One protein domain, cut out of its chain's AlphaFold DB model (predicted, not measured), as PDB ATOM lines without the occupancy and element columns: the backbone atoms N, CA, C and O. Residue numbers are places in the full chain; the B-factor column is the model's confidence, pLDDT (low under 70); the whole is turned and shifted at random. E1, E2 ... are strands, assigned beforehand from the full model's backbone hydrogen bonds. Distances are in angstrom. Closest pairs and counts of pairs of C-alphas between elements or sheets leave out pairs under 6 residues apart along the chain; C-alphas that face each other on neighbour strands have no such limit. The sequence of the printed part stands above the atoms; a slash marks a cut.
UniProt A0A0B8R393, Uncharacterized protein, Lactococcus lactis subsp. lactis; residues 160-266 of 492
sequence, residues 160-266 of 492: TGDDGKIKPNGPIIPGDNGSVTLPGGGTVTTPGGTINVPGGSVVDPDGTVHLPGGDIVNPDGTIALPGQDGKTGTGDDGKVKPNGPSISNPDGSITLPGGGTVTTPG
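What this domain is: This is residues 160 to 266 of the 492 residues of an uncharacterized protein of Lactococcus lactis subsp. lactis (UniProt A0A0B8R393). With little regular structure, stacked turns line two walls: mixed sheet E1 E3 E4 E8 E9 and, opposite, antiparallel E2 E5, joined by short pairings at residues 209 to 210 and 216 to 217 to antiparallel E6 E7 E10. Of 107 printed residues, 40 are in strands E1 to E10: all strand. It is compact, radius of gyration of the C-alphas 13.1 A, spanning 39 by 26 by 23 A.

How they stand to each other: E1, residues 164 to 168, is antiparallel to E3, 186 to 190, with N 165 and O 189 2.8 A apart. E4, 193 to 197, is parallel to E8, 246 to 248, with N 248 and O 196 2.8 A apart.

Where its parts are: E2 is residues 180 to 182, E5 201 to 203, E6 223 to 225, E7 238 to 242, E9 254 to 256, E10 260 to 264. C-alpha 164 is at (103.391, 131.570, 176.254) and C-alpha 264 at (104.221, 106.056, 165.268).

The domain as a whole: The printed part has no cut, no printed pLDDT is under 70, and links E1-E2, E5-E6 and E6-E7 are long.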
ATOM      1  N   THR A 160      97.315 136.419 181.391       76.12
ATOM      2  CA  THR A 160      96.483 135.311 181.864       76.12
ATOM      3  C   THR A 160      97.346 134.097 182.214       76.12
ATOM      4  O   THR A 160      98.565 134.082 182.061       76.12
ATOM      5  N   GLY A 161      96.746 133.085 182.845       77.56
ATOM      6  CA  GLY A 161      97.494 131.923 183.346       77.56
ATOM      7  C   GLY A 161      98.016 130.981 182.254       77.56
ATOM      8  O   GLY A 161      98.679 130.000 182.586       77.56
ATOM      9  N   ASP A 162      97.675 131.244 180.993       78.31
ATOM     10  CA  ASP A 162      97.962 130.433 179.811       78.31
ATOM     11  C   ASP A 162      98.945 131.090 178.827       78.31
ATOM     12  O   ASP A 162      99.204 130.512 177.773       78.31
ATOM     13  N   ASP A 163      99.532 132.236 179.187       83.38
ATOM     14  CA  ASP A 163     100.527 132.938 178.373       83.38
ATOM     15  C   ASP A 163     101.725 132.045 178.001       83.38
ATOM     16  O   ASP A 163     102.343 131.381 178.848       83.38
ATOM     17  N   GLY A 164     102.120 132.108 176.729       85.06
ATOM     18  CA  GLY A 164     103.391 131.570 176.254       85.06
ATOM     19  C   GLY A 164     104.551 132.529 176.534       85.06
ATOM     20  O   GLY A 164     104.379 133.746 176.602       85.06
ATOM     21  N   LYS A 165     105.769 131.997 176.665       89.69
ATOM     22  CA  LYS A 165     106.999 132.795 176.790       89.69
ATOM     23  C   LYS A 165     108.059 132.347 175.802       89.69
ATOM     24  O   LYS A 165     108.385 131.165 175.734       89.69
ATOM     25  N   ILE A 166     108.668 133.300 175.110       90.81
ATOM     26  CA  ILE A 166     109.817 133.072 174.240       90.81
ATOM     27  C   ILE A 166     111.031 133.798 174.808       90.81
ATOM     28  O   ILE A 166     110.983 134.988 175.112       90.81
ATOM     29  N   LYS A 167     112.153 133.088 174.885       92.00
ATOM     30  CA  LYS A 167     113.482 133.668 175.049       92.00
ATOM     31  C   LYS A 167     114.243 133.521 173.724       92.00
ATOM     32  O   LYS A 167     114.779 132.437 173.469       92.00
ATOM     33  N   PRO A 168     114.253 134.549 172.861       90.06
ATOM     34  CA  PRO A 168     114.889 134.467 171.551       90.06
ATOM     35  C   PRO A 168     116.421 134.491 171.663       90.06
ATOM     36  O   PRO A 168     116.987 135.151 172.533       90.06
ATOM     37  N   ASN A 169     117.101 133.802 170.747       88.88
ATOM     38  CA  ASN A 169     118.556 133.852 170.583       88.88
ATOM     39  C   ASN A 169     118.936 134.802 169.433       88.88
ATOM     40  O   ASN A 169     119.581 134.404 168.463       88.88
ATOM     41  N   GLY A 170     118.500 136.058 169.516       84.69
ATOM     42  CA  GLY A 170     118.736 137.072 168.489       84.69
ATOM     43  C   GLY A 170     117.474 137.876 168.164       84.69
ATOM     44  O   GLY A 170     116.580 137.958 169.005       84.69
ATOM     45  N   PRO A 171     117.397 138.487 166.967       79.75
ATOM     46  CA  PRO A 171     116.245 139.293 166.583       79.75
ATOM     47  C   PRO A 171     114.985 138.432 166.462       79.75
ATOM     48  O   PRO A 171     115.069 137.238 166.161       79.75
ATOM     49  N   ILE A 172     113.825 139.066 166.612       84.00
ATOM     50  CA  ILE A 172     112.516 138.479 166.304       84.00
ATOM     51  C   ILE A 172     111.867 139.229 165.140       84.00
ATOM     52  O   ILE A 172     112.140 140.414 164.918       84.00
ATOM     53  N   ILE A 173     111.002 138.538 164.401       84.94
ATOM     54  CA  ILE A 173     110.192 139.135 163.333       84.94
ATOM     55  C   ILE A 173     108.719 138.845 163.643       84.94
ATOM     56  O   ILE A 173     108.272 137.716 163.425       84.94
ATOM     57  N   PRO A 174     107.974 139.832 164.166       82.31
ATOM     58  CA  PRO A 174     106.530 139.736 164.338       82.31
ATOM     59  C   PRO A 174     105.818 139.660 162.982       82.31
ATOM     60  O   PRO A 174     106.150 140.405 162.057       82.31
ATOM     61  N   GLY A 175     104.840 138.770 162.871       78.44
ATOM     62  CA  GLY A 175     103.932 138.651 161.741       78.44
ATOM     63  C   GLY A 175     102.636 139.432 161.959       78.44
ATOM     64  O   GLY A 175     102.220 139.690 163.087       78.44
ATOM     65  N   ASP A 176     101.948 139.762 160.865       73.38
ATOM     66  CA  ASP A 176     100.693 140.534 160.894       73.38
ATOM     67  C   ASP A 176      99.549 139.816 161.639       73.38
ATOM     68  O   ASP A 176      98.579 140.444 162.060       73.38
ATOM     69  N   ASN A 177      99.647 138.492 161.788       71.81
ATOM     70  CA  ASN A 177      98.689 137.643 162.497       71.81
ATOM     71  C   ASN A 177      99.048 137.407 163.978       71.81
ATOM     72  O   ASN A 177      98.409 136.567 164.603       71.81
ATOM     73  N   GLY A 178     100.066 138.089 164.518       72.81
ATOM     74  CA  GLY A 178     100.573 137.858 165.878       72.81
ATOM     75  C   GLY A 178     101.481 136.632 166.013       72.81
ATOM     76  O   GLY A 178     101.778 136.206 167.118       72.81
ATOM     77  N   SER A 179     101.909 136.021 164.905       83.75
ATOM     78  CA  SER A 179     102.977 135.021 164.979       83.75
ATOM     79  C   SER A 179     104.333 135.692 165.202       83.75
ATOM     80  O   SER A 179     104.560 136.830 164.790       83.75
ATOM     81  N   VAL A 180     105.278 134.974 165.801       87.12
ATOM     82  CA  VAL A 180     106.651 135.436 166.009       87.12
ATOM     83  C   VAL A 180     107.611 134.476 165.325       87.12
ATOM     84  O   VAL A 180     107.733 133.312 165.701       87.12
ATOM     85  N   THR A 181     108.340 134.971 164.327       91.00
ATOM     86  CA  THR A 181     109.439 134.220 163.712       91.00
ATOM     87  C   THR A 181     110.729 134.439 164.498       91.00
ATOM     88  O   THR A 181     111.068 135.573 164.854       91.00
ATOM     89  N   LEU A 182     111.484 133.356 164.708       91.56
ATOM     90  CA  LEU A 182     112.743 133.313 165.450       91.56
ATOM     91  C   LEU A 182     113.922 132.972 164.520       91.56
ATOM     92  O   LEU A 182     114.366 131.823 164.479       91.56
ATOM     93  N   PRO A 183     114.489 133.941 163.773       90.06
ATOM     94  CA  PRO A 183     115.638 133.707 162.894       90.06
ATOM     95  C   PRO A 183     116.839 133.042 163.579       90.06
ATOM     96  O   PRO A 183     117.498 132.203 162.973       90.06
ATOM     97  N   GLY A 184     117.118 133.405 164.836       89.50
ATOM     98  CA  GLY A 184     118.197 132.821 165.646       89.50
ATOM     99  C   GLY A 184     117.773 131.629 166.512       89.50
ATOM    100  O   GLY A 184     118.599 131.072 167.232       89.50
ATOM    101  N   GLY A 185     116.498 131.238 166.456       92.12
ATOM    102  CA  GLY A 185     115.907 130.251 167.353       92.12
ATOM    103  C   GLY A 185     115.727 130.802 168.763       92.12
ATOM    104  O   GLY A 185     115.675 132.017 168.977       92.12
ATOM    105  N   GLY A 186     115.636 129.912 169.746       92.88
ATOM    106  CA  GLY A 186     115.457 130.306 171.140       92.88
ATOM    107  C   GLY A 186     114.877 129.198 172.002       92.88
ATOM    108  O   GLY A 186     114.870 128.027 171.627       92.88
ATOM    109  N   THR A 187     114.367 129.586 173.161       93.81
ATOM    110  CA  THR A 187     113.587 128.710 174.034       93.81
ATOM    111  C   THR A 187     112.143 129.185 174.038       93.81
ATOM    112  O   THR A 187     111.882 130.347 174.340       93.81
ATOM    113  N   VAL A 188     111.207 128.290 173.739       92.00
ATOM    114  CA  VAL A 188     109.765 128.538 173.810       92.00
ATOM    115  C   VAL A 188     109.204 127.747 174.982       92.00
ATOM    116  O   VAL A 188     109.495 126.565 175.142       92.00
ATOM    117  N   THR A 189     108.431 128.404 175.838       89.50
ATOM    118  CA  THR A 189     107.718 127.790 176.959       89.50
ATOM    119  C   THR A 189     106.233 128.039 176.787       89.50
ATOM    120  O   THR A 189     105.797 129.186 176.768       89.50
ATOM    121  N   THR A 190     105.468 126.964 176.679       81.12
ATOM    122  CA  THR A 190     104.005 126.961 176.669       81.12
ATOM    123  C   THR A 190     103.501 126.298 177.956       81.12
ATOM    124  O   THR A 190     104.285 125.654 178.665       81.12
ATOM    125  N   PRO A 191     102.200 126.387 178.283       76.69
ATOM    126  CA  PRO A 191     101.629 125.622 179.393       76.69
ATOM    127  C   PRO A 191     101.881 124.106 179.294       76.69
ATOM    128  O   PRO A 191     101.939 123.420 180.316       76.69
ATOM    129  N   GLY A 192     102.046 123.584 178.074       75.94
ATOM    130  CA  GLY A 192     102.332 122.180 177.796       75.94
ATOM    131  C   GLY A 192     103.790 121.752 177.970       75.94
ATOM    132  O   GLY A 192     104.057 120.560 178.111       75.94
ATOM    133  N   GLY A 193     104.745 122.686 177.992       83.81
ATOM    134  CA  GLY A 193     106.155 122.359 178.188       83.81
ATOM    135  C   GLY A 193     107.128 123.399 177.644       83.81
ATOM    136  O   GLY A 193     106.750 124.470 177.178       83.81
ATOM    137  N   THR A 194     108.415 123.068 177.704       90.69
ATOM    138  CA  THR A 194     109.500 123.915 177.195       90.69
ATOM    139  C   THR A 194     110.231 123.199 176.070       90.69
ATOM    140  O   THR A 194     110.623 122.043 176.228       90.69
ATOM    141  N   ILE A 195     110.479 123.900 174.966       93.25
ATOM    142  CA  ILE A 195     111.265 123.402 173.840       93.25
ATOM    143  C   ILE A 195     112.338 124.415 173.433       93.25
ATOM    144  O   ILE A 195     112.088 125.616 173.337       93.25
ATOM    145  N   ASN A 196     113.550 123.925 173.182       94.75
ATOM    146  CA  ASN A 196     114.577 124.693 172.482       94.75
ATOM    147  C   ASN A 196     114.391 124.513 170.979       94.75
ATOM    148  O   ASN A 196     114.348 123.379 170.507       94.75
ATOM    149  N   VAL A 197     114.289 125.617 170.247       94.81
ATOM    150  CA  VAL A 197     113.942 125.623 168.824       94.81
ATOM    151  C   VAL A 197     115.077 126.212 167.984       94.81
ATOM    152  O   VAL A 197     115.741 127.158 168.434       94.81
ATOM    153  N   PRO A 198     115.334 125.671 166.781       93.81
ATOM    154  CA  PRO A 198     116.368 126.171 165.886       93.81
ATOM    155  C   PRO A 198     115.956 127.489 165.210       93.81
ATOM    156  O   PRO A 198     114.826 127.964 165.316       93.81
ATOM    157  N   GLY A 199     116.904 128.094 164.495       92.94
ATOM    158  CA  GLY A 199     116.633 129.260 163.659       92.94
ATOM    159  C   GLY A 199     115.599 128.970 162.572       92.94
ATOM    160  O   GLY A 199     115.634 127.917 161.941       92.94
ATOM    161  N   GLY A 200     114.694 129.922 162.347       90.88
ATOM    162  CA  GLY A 200     113.614 129.813 161.363       90.88
ATOM    163  C   GLY A 200     112.302 129.258 161.918       90.88
ATOM    164  O   GLY A 200     111.327 129.206 161.175       90.88
ATOM    165  N   SER A 201     112.249 128.885 163.200       94.00
ATOM    166  CA  SER A 201     110.996 128.501 163.853       94.00
ATOM    167  C   SER A 201     110.011 129.666 163.938       94.00
ATOM    168  O   SER A 201     110.411 130.821 164.112       94.00
ATOM    169  N   VAL A 202     108.722 129.352 163.847       92.38
ATOM    170  CA  VAL A 202     107.614 130.311 163.954       92.38
ATOM    171  C   VAL A 202     106.717 129.886 165.106       92.38
ATOM    172  O   VAL A 202     106.370 128.713 165.202       92.38
ATOM    173  N   VAL A 203     106.355 130.820 165.979       90.19
ATOM    174  CA  VAL A 203     105.420 130.580 167.082       90.19
ATOM    175  C   VAL A 203     104.128 131.334 166.806       90.19
ATOM    176  O   VAL A 203     104.169 132.538 166.578       90.19
ATOM    177  N   ASP A 204     103.003 130.635 166.808       87.38
ATOM    178  CA  ASP A 204     101.676 131.214 166.623       87.38
ATOM    179  C   ASP A 204     101.113 131.778 167.941       87.38
ATOM    180  O   ASP A 204     101.521 131.344 169.023       87.38
ATOM    181  N   PRO A 205     100.123 132.694 167.869       77.50
ATOM    182  CA  PRO A 205      99.473 133.259 169.052       77.50
ATOM    183  C   PRO A 205      98.836 132.231 169.988       77.50
ATOM    184  O   PRO A 205      98.622 132.532 171.148       77.50
ATOM    185  N   ASP A 206      98.480 131.038 169.508       77.88
ATOM    186  CA  ASP A 206      97.879 129.995 170.350       77.88
ATOM    187  C   ASP A 206      98.921 129.122 171.074       77.88
ATOM    188  O   ASP A 206      98.558 128.187 171.794       77.88
ATOM    189  N   GLY A 207     100.213 129.423 170.892       80.56
ATOM    190  CA  GLY A 207     101.344 128.677 171.435       80.56
ATOM    191  C   GLY A 207     101.830 127.530 170.547       80.56
ATOM    192  O   GLY A 207     102.767 126.831 170.937       80.56
ATOM    193  N   THR A 208     101.232 127.315 169.373       88.44
ATOM    194  CA  THR A 208     101.722 126.329 168.402       88.44
ATOM    195  C   THR A 208     103.078 126.768 167.849       88.44
ATOM    196  O   THR A 208     103.258 127.925 167.478       88.44
ATOM    197  N   VAL A 209     104.049 125.858 167.774       91.56
ATOM    198  CA  VAL A 209     105.374 126.140 167.199       91.56
ATOM    199  C   VAL A 209     105.585 125.322 165.937       91.56
ATOM    200  O   VAL A 209     105.574 124.095 165.982       91.56
ATOM    201  N   HIS A 210     105.866 126.002 164.832       92.31
ATOM    202  CA  HIS A 210     106.278 125.399 163.569       92.31
ATOM    203  C   HIS A 210     107.799 125.370 163.494       92.31
ATOM    204  O   HIS A 210     108.469 126.407 163.581       92.31
ATOM    205  N   LEU A 211     108.358 124.175 163.342       91.38
ATOM    206  CA  LEU A 211     109.794 123.958 163.225       91.38
ATOM    207  C   LEU A 211     110.197 123.890 161.739       91.38
ATOM    208  O   LEU A 211     109.416 123.439 160.902       91.38
ATOM    209  N   PRO A 212     111.425 124.300 161.375       85.44
ATOM    210  CA  PRO A 212     111.874 124.314 159.978       85.44
ATOM    211  C   PRO A 212     111.911 122.926 159.314       85.44
ATOM    212  O   PRO A 212     111.903 122.847 158.087       85.44
ATOM    213  N   GLY A 213     111.936 121.844 160.101       78.50
ATOM    214  CA  GLY A 213     111.837 120.458 159.622       78.50
ATOM    215  C   GLY A 213     110.417 119.998 159.271       78.50
ATOM    216  O   GLY A 213     110.255 118.890 158.772       78.50
ATOM    217  N   GLY A 214     109.399 120.833 159.503       84.88
ATOM    218  CA  GLY A 214     107.989 120.492 159.307       84.88
ATOM    219  C   GLY A 214     107.284 120.004 160.573       84.88
ATOM    220  O   GLY A 214     106.061 119.958 160.580       84.88
ATOM    221  N   ASP A 215     108.023 119.697 161.640       91.00
ATOM    222  CA  ASP A 215     107.451 119.318 162.932       91.00
ATOM    223  C   ASP A 215     106.599 120.446 163.534       91.00
ATOM    224  O   ASP A 215     106.932 121.634 163.434       91.00
ATOM    225  N   ILE A 216     105.534 120.057 164.236       92.50
ATOM    226  CA  ILE A 216     104.622 120.979 164.922       92.50
ATOM    227  C   ILE A 216     104.613 120.669 166.415       92.50
ATOM    228  O   ILE A 216     104.225 119.578 166.826       92.50
ATOM    229  N   VAL A 217     104.979 121.640 167.248       91.44
ATOM    230  CA  VAL A 217     104.794 121.567 168.702       91.44
ATOM    231  C   VAL A 217     103.439 122.164 169.041       91.44
ATOM    232  O   VAL A 217     103.200 123.346 168.814       91.44
ATOM    233  N   ASN A 218     102.551 121.351 169.592       89.50
ATOM    234  CA  ASN A 218     101.229 121.786 170.007       89.50
ATOM    235  C   ASN A 218     101.297 122.519 171.360       89.50
ATOM    236  O   ASN A 218     102.200 122.260 172.166       89.50
ATOM    237  N   PRO A 219     100.296 123.357 171.681       83.75
ATOM    238  CA  PRO A 219     100.242 124.073 172.960       83.75
ATOM    239  C   PRO A 219     100.246 123.153 174.194       83.75
ATOM    240  O   PRO A 219     100.669 123.566 175.272       83.75
ATOM    241  N   ASP A 220      99.810 121.895 174.042       85.62
ATOM    242  CA  ASP A 220      99.826 120.863 175.088       85.62
ATOM    243  C   ASP A 220     101.192 120.169 175.276       85.62
ATOM    244  O   ASP A 220     101.313 119.255 176.095       85.62
ATOM    245  N   GLY A 221     102.220 120.610 174.541       86.69
ATOM    246  CA  GLY A 221     103.593 120.108 174.610       86.69
ATOM    247  C   GLY A 221     103.849 118.858 173.768       86.69
ATOM    248  O   GLY A 221     104.983 118.375 173.727       86.69
ATOM    249  N   THR A 222     102.830 118.312 173.094       91.81
ATOM    250  CA  THR A 222     103.023 117.204 172.152       91.81
ATOM    251  C   THR A 222     103.623 117.703 170.843       91.81
ATOM    252  O   THR A 222     103.246 118.754 170.338       91.81
ATOM    253  N   ILE A 223     104.543 116.935 170.267       93.56
ATOM    254  CA  ILE A 223     105.202 117.249 168.998       93.56
ATOM    255  C   ILE A 223     104.663 116.288 167.942       93.56
ATOM    256  O   ILE A 223     104.743 115.073 168.122       93.56
ATOM    257  N   ALA A 224     104.093 116.817 166.867       93.44
ATOM    258  CA  ALA A 224     103.721 116.063 165.681       93.44
ATOM    259  C   ALA A 224     104.894 116.051 164.698       93.44
ATOM    260  O   ALA A 224     105.469 117.099 164.405       93.44
ATOM    261  N   LEU A 225     105.223 114.861 164.205       91.62
ATOM    262  CA  LEU A 225     106.272 114.621 163.224       91.62
ATOM    263  C   LEU A 225     105.625 114.322 161.869       91.62
ATOM    264  O   LEU A 225     104.622 113.605 161.844       91.62
ATOM    265  N   PRO A 226     106.199 114.797 160.756       86.56
ATOM    266  CA  PRO A 226     105.640 114.657 159.414       86.56
ATOM    267  C   PRO A 226     105.590 113.222 158.862       86.56
ATOM    268  O   PRO A 226     105.123 113.028 157.745       86.56
ATOM    269  N   GLY A 227     106.105 112.224 159.585       84.06
ATOM    270  CA  GLY A 227     106.090 110.835 159.128       84.06
ATOM    271  C   GLY A 227     106.934 110.620 157.866       84.06
ATOM    272  O   GLY A 227     107.878 111.360 157.584       84.06
ATOM    273  N   GLN A 228     106.612 109.584 157.087       82.19
ATOM    274  CA  GLN A 228     107.399 109.235 155.897       82.19
ATOM    275  C   GLN A 228     107.037 110.072 154.667       82.19
ATOM    276  O   GLN A 228     107.846 110.181 153.741       82.19
ATOM    277  N   ASP A 229     105.837 110.653 154.617       84.19
ATOM    278  CA  ASP A 229     105.396 111.484 153.494       84.19
ATOM    279  C   ASP A 229     105.924 112.937 153.544       84.19
ATOM    280  O   ASP A 229     105.725 113.712 152.590       84.19
ATOM    281  N   GLY A 230     106.608 113.283 154.641       83.94
ATOM    282  CA  GLY A 230     107.246 114.572 154.870       83.94
ATOM    283  C   GLY A 230     106.265 115.707 155.160       83.94
ATOM    284  O   GLY A 230     106.635 116.869 154.981       83.94
ATOM    285  N   LYS A 231     105.019 115.412 155.557       84.88
ATOM    286  CA  LYS A 231     104.007 116.420 155.897       84.88
ATOM    287  C   LYS A 231     103.260 116.049 157.169       84.88
ATOM    288  O   LYS A 231     102.660 114.994 157.256       84.88
ATOM    289  N   THR A 232     103.174 116.993 158.096       86.38
ATOM    290  CA  THR A 232     102.271 116.884 159.246       86.38
ATOM    291  C   THR A 232     100.806 117.056 158.837       86.38
ATOM    292  O   THR A 232     100.485 117.804 157.908       86.38
ATOM    293  N   GLY A 233      99.900 116.457 159.603       82.75
ATOM    294  CA  GLY A 233      98.455 116.487 159.395       82.75
ATOM    295  C   GLY A 233      97.948 115.342 158.516       82.75
ATOM    296  O   GLY A 233      96.810 115.398 158.035       82.75
ATOM    297  N   THR A 234      98.775 114.326 158.279       84.75
ATOM    298  CA  THR A 234      98.455 113.158 157.458       84.75
ATOM    299  C   THR A 234      98.219 111.930 158.346       84.75
ATOM    300  O   THR A 234      98.147 112.003 159.573       84.75
ATOM    301  N   GLY A 235      97.955 110.779 157.723       83.25
ATOM    302  CA  GLY A 235      97.668 109.541 158.454       83.25
ATOM    303  C   GLY A 235      98.913 108.837 159.000       83.25
ATOM    304  O   GLY A 235      98.758 107.904 159.788       83.25
ATOM    305  N   ASP A 236     100.107 109.240 158.562       86.00
ATOM    306  CA  ASP A 236     101.391 108.646 158.939       86.00
ATOM    307  C   ASP A 236     102.194 109.473 159.953       86.00
ATOM    308  O   ASP A 236     103.296 109.068 160.320       86.00
ATOM    309  N   ASP A 237     101.615 110.566 160.460       89.31
ATOM    310  CA  ASP A 237     102.225 111.411 161.481       89.31
ATOM    311  C   ASP A 237     102.706 110.612 162.704       89.31
ATOM    312  O   ASP A 237     101.957 109.852 163.339       89.31
ATOM    313  N   GLY A 238     103.949 110.876 163.100       91.06
ATOM    314  CA  GLY A 238     104.461 110.506 164.414       91.06
ATOM    315  C   GLY A 238     104.011 111.503 165.482       91.06
ATOM    316  O   GLY A 238     103.722 112.664 165.202       91.06
ATOM    317  N   LYS A 239     103.964 111.069 166.741       93.62
ATOM    318  CA  LYS A 239     103.694 111.927 167.900       93.62
ATOM    319  C   LYS A 239     104.693 111.663 169.007       93.62
ATOM    320  O   LYS A 239     104.849 110.527 169.447       93.62
ATOM    321  N   VAL A 240     105.302 112.720 169.520       95.12
ATOM    322  CA  VAL A 240     106.209 112.673 170.665       95.12
ATOM    323  C   VAL A 240     105.583 113.440 171.818       95.12
ATOM    324  O   VAL A 240     105.153 114.579 171.668       95.12
ATOM    325  N   LYS A 241     105.545 112.820 172.994       95.25
ATOM    326  CA  LYS A 241     105.190 113.467 174.255       95.25
ATOM    327  C   LYS A 241     106.413 113.454 175.176       95.25
ATOM    328  O   LYS A 241     106.666 112.427 175.813       95.25
ATOM    329  N   PRO A 242     107.188 114.550 175.232       94.81
ATOM    330  CA  PRO A 242     108.344 114.659 176.115       94.81
ATOM    331  C   PRO A 242     107.949 114.593 177.598       94.81
ATOM    332  O   PRO A 242     106.935 115.152 178.010       94.81
ATOM    333  N   ASN A 243     108.787 113.965 178.425       93.25
ATOM    334  CA  ASN A 243     108.675 113.991 179.888       93.25
ATOM    335  C   ASN A 243     109.563 115.100 180.478       93.25
ATOM    336  O   ASN A 243     110.455 114.845 181.286       93.25
ATOM    337  N   GLY A 244     109.348 116.341 180.040       90.38
ATOM    338  CA  GLY A 244     110.155 117.503 180.417       90.38
ATOM    339  C   GLY A 244     110.597 118.313 179.198       90.38
ATOM    340  O   GLY A 244     109.971 118.201 178.145       90.38
ATOM    341  N   PRO A 245     111.658 119.132 179.322       90.38
ATOM    342  CA  PRO A 245     112.161 119.917 178.203       90.38
ATOM    343  C   PRO A 245     112.605 119.039 177.030       90.38
ATOM    344  O   PRO A 245     113.219 117.990 177.243       90.38
ATOM    345  N   SER A 246     112.354 119.500 175.809       93.31
ATOM    346  CA  SER A 246     112.848 118.892 174.569       93.31
ATOM    347  C   SER A 246     113.737 119.862 173.789       93.31
ATOM    348  O   SER A 246     113.771 121.070 174.048       93.31
ATOM    349  N   ILE A 247     114.515 119.327 172.850       93.06
ATOM    350  CA  ILE A 247     115.399 120.114 171.987       93.06
ATOM    351  C   ILE A 247     115.102 119.725 170.546       93.06
ATOM    352  O   ILE A 247     115.285 118.567 170.189       93.06
ATOM    353  N   SER A 248     114.669 120.683 169.735       93.06
ATOM    354  CA  SER A 248     114.620 120.533 168.285       93.06
ATOM    355  C   SER A 248     115.964 120.944 167.690       93.06
ATOM    356  O   SER A 248     116.472 122.042 167.941       93.06
ATOM    357  N   ASN A 249     116.567 120.031 166.941       91.81
ATOM    358  CA  ASN A 249     117.853 120.213 166.294       91.81
ATOM    359  C   ASN A 249     117.680 120.849 164.901       91.81
ATOM    360  O   ASN A 249     116.616 120.742 164.289       91.81
ATOM    361  N   PRO A 250     118.727 121.489 164.346       86.56
ATOM    362  CA  PRO A 250     118.660 122.093 163.012       86.56
ATOM    363  C   PRO A 250     118.367 121.111 161.867       86.56
ATOM    364  O   PRO A 250     117.926 121.544 160.806       86.56
ATOM    365  N   ASP A 251     118.630 119.817 162.060       86.56
ATOM    366  CA  ASP A 251     118.305 118.751 161.105       86.56
ATOM    367  C   ASP A 251     116.851 118.254 161.217       86.56
ATOM    368  O   ASP A 251     116.452 117.360 160.476       86.56
ATOM    369  N   GLY A 252     116.059 118.847 162.116       85.69
ATOM    370  CA  GLY A 252     114.676 118.470 162.392       85.69
ATOM    371  C   GLY A 252     114.532 117.383 163.455       85.69
ATOM    372  O   GLY A 252     113.427 117.171 163.929       85.69
ATOM    373  N   SER A 253     115.608 116.722 163.888       92.31
ATOM    374  CA  SER A 253     115.496 115.709 164.940       92.31
ATOM    375  C   SER A 253     115.131 116.330 166.298       92.31
ATOM    376  O   SER A 253     115.514 117.458 166.622       92.31
ATOM    377  N   ILE A 254     114.416 115.580 167.133       94.62
ATOM    378  CA  ILE A 254     114.031 115.962 168.490       94.62
ATOM    379  C   ILE A 254     114.826 115.141 169.500       94.62
ATOM    380  O   ILE A 254     114.669 113.928 169.606       94.62
ATOM    381  N   THR A 255     115.638 115.803 170.317       95.94
ATOM    382  CA  THR A 255     116.293 115.177 171.472       95.94
ATOM    383  C   THR A 255     115.393 115.257 172.704       95.94
ATOM    384  O   THR A 255     114.827 116.311 173.013       95.94
ATOM    385  N   LEU A 256     115.312 114.151 173.450       96.56
ATOM    386  CA  LEU A 256     114.502 113.992 174.660       96.56
ATOM    387  C   LEU A 256     115.385 113.776 175.905       96.56
ATOM    388  O   LEU A 256     115.553 112.640 176.355       96.56
ATOM    389  N   PRO A 257     115.941 114.837 176.525       94.69
ATOM    390  CA  PRO A 257     116.769 114.714 177.728       94.69
ATOM    391  C   PRO A 257     116.081 113.992 178.897       94.69
ATOM    392  O   PRO A 257     116.724 113.221 179.604       94.69
ATOM    393  N   GLY A 258     114.777 114.224 179.091       93.75
ATOM    394  CA  GLY A 258     113.955 113.567 180.119       93.75
ATOM    395  C   GLY A 258     113.260 112.282 179.655       93.75
ATOM    396  O   GLY A 258     112.515 111.676 180.424       93.75
ATOM    397  N   GLY A 259     113.479 111.870 178.404       95.56
ATOM    398  CA  GLY A 259     112.727 110.801 177.757       95.56
ATOM    399  C   GLY A 259     111.305 111.232 177.411       95.56
ATOM    400  O   GLY A 259     110.989 112.424 177.345       95.56
ATOM    401  N   GLY A 260     110.431 110.260 177.183       96.19
ATOM    402  CA  GLY A 260     109.054 110.531 176.792       96.19
ATOM    403  C   GLY A 260     108.347 109.318 176.216       96.19
ATOM    404  O   GLY A 260     108.827 108.188 176.310       96.19
ATOM    405  N   THR A 261     107.203 109.570 175.598       96.50
ATOM    406  CA  THR A 261     106.468 108.578 174.815       96.50
ATOM    407  C   THR A 261     106.525 108.970 173.346       96.50
ATOM    408  O   THR A 261     106.199 110.104 173.003       96.50
ATOM    409  N   VAL A 262     106.897 108.033 172.479       95.81
ATOM    410  CA  VAL A 262     106.851 108.187 171.022       95.81
ATOM    411  C   VAL A 262     105.776 107.255 170.480       95.81
ATOM    412  O   VAL A 262     105.706 106.087 170.853       95.81
ATOM    413  N   THR A 263     104.901 107.778 169.633       93.12
ATOM    414  CA  THR A 263     103.865 107.023 168.931       93.12
ATOM    415  C   THR A 263     104.061 107.206 167.442       93.12
ATOM    416  O   THR A 263     104.043 108.328 166.955       93.12
ATOM    417  N   THR A 264     104.221 106.109 166.726       85.75
ATOM    418  CA  THR A 264     104.221 106.056 165.268       85.75
ATOM    419  C   THR A 264     102.994 105.260 164.810       85.75
ATOM    420  O   THR A 264     102.345 104.598 165.632       85.75
ATOM    421  N   PRO A 265     102.654 105.259 163.512       82.31
ATOM    422  CA  PRO A 265     101.618 104.369 162.984       82.31
ATOM    423  C   PRO A 265     101.873 102.884 163.293       82.31
ATOM    424  O   PRO A 265     100.929 102.099 163.384       82.31
ATOM    425  N   GLY A 266     103.143 102.505 163.466       81.31
ATOM    426  CA  GLY A 266     103.571 101.150 163.794       81.31
ATOM    427  C   GLY A 266     103.457 100.756 165.267       81.31
ATOM    428  O   GLY A 266     103.413  99.567 165.580       81.31
TER     429      GLY A 266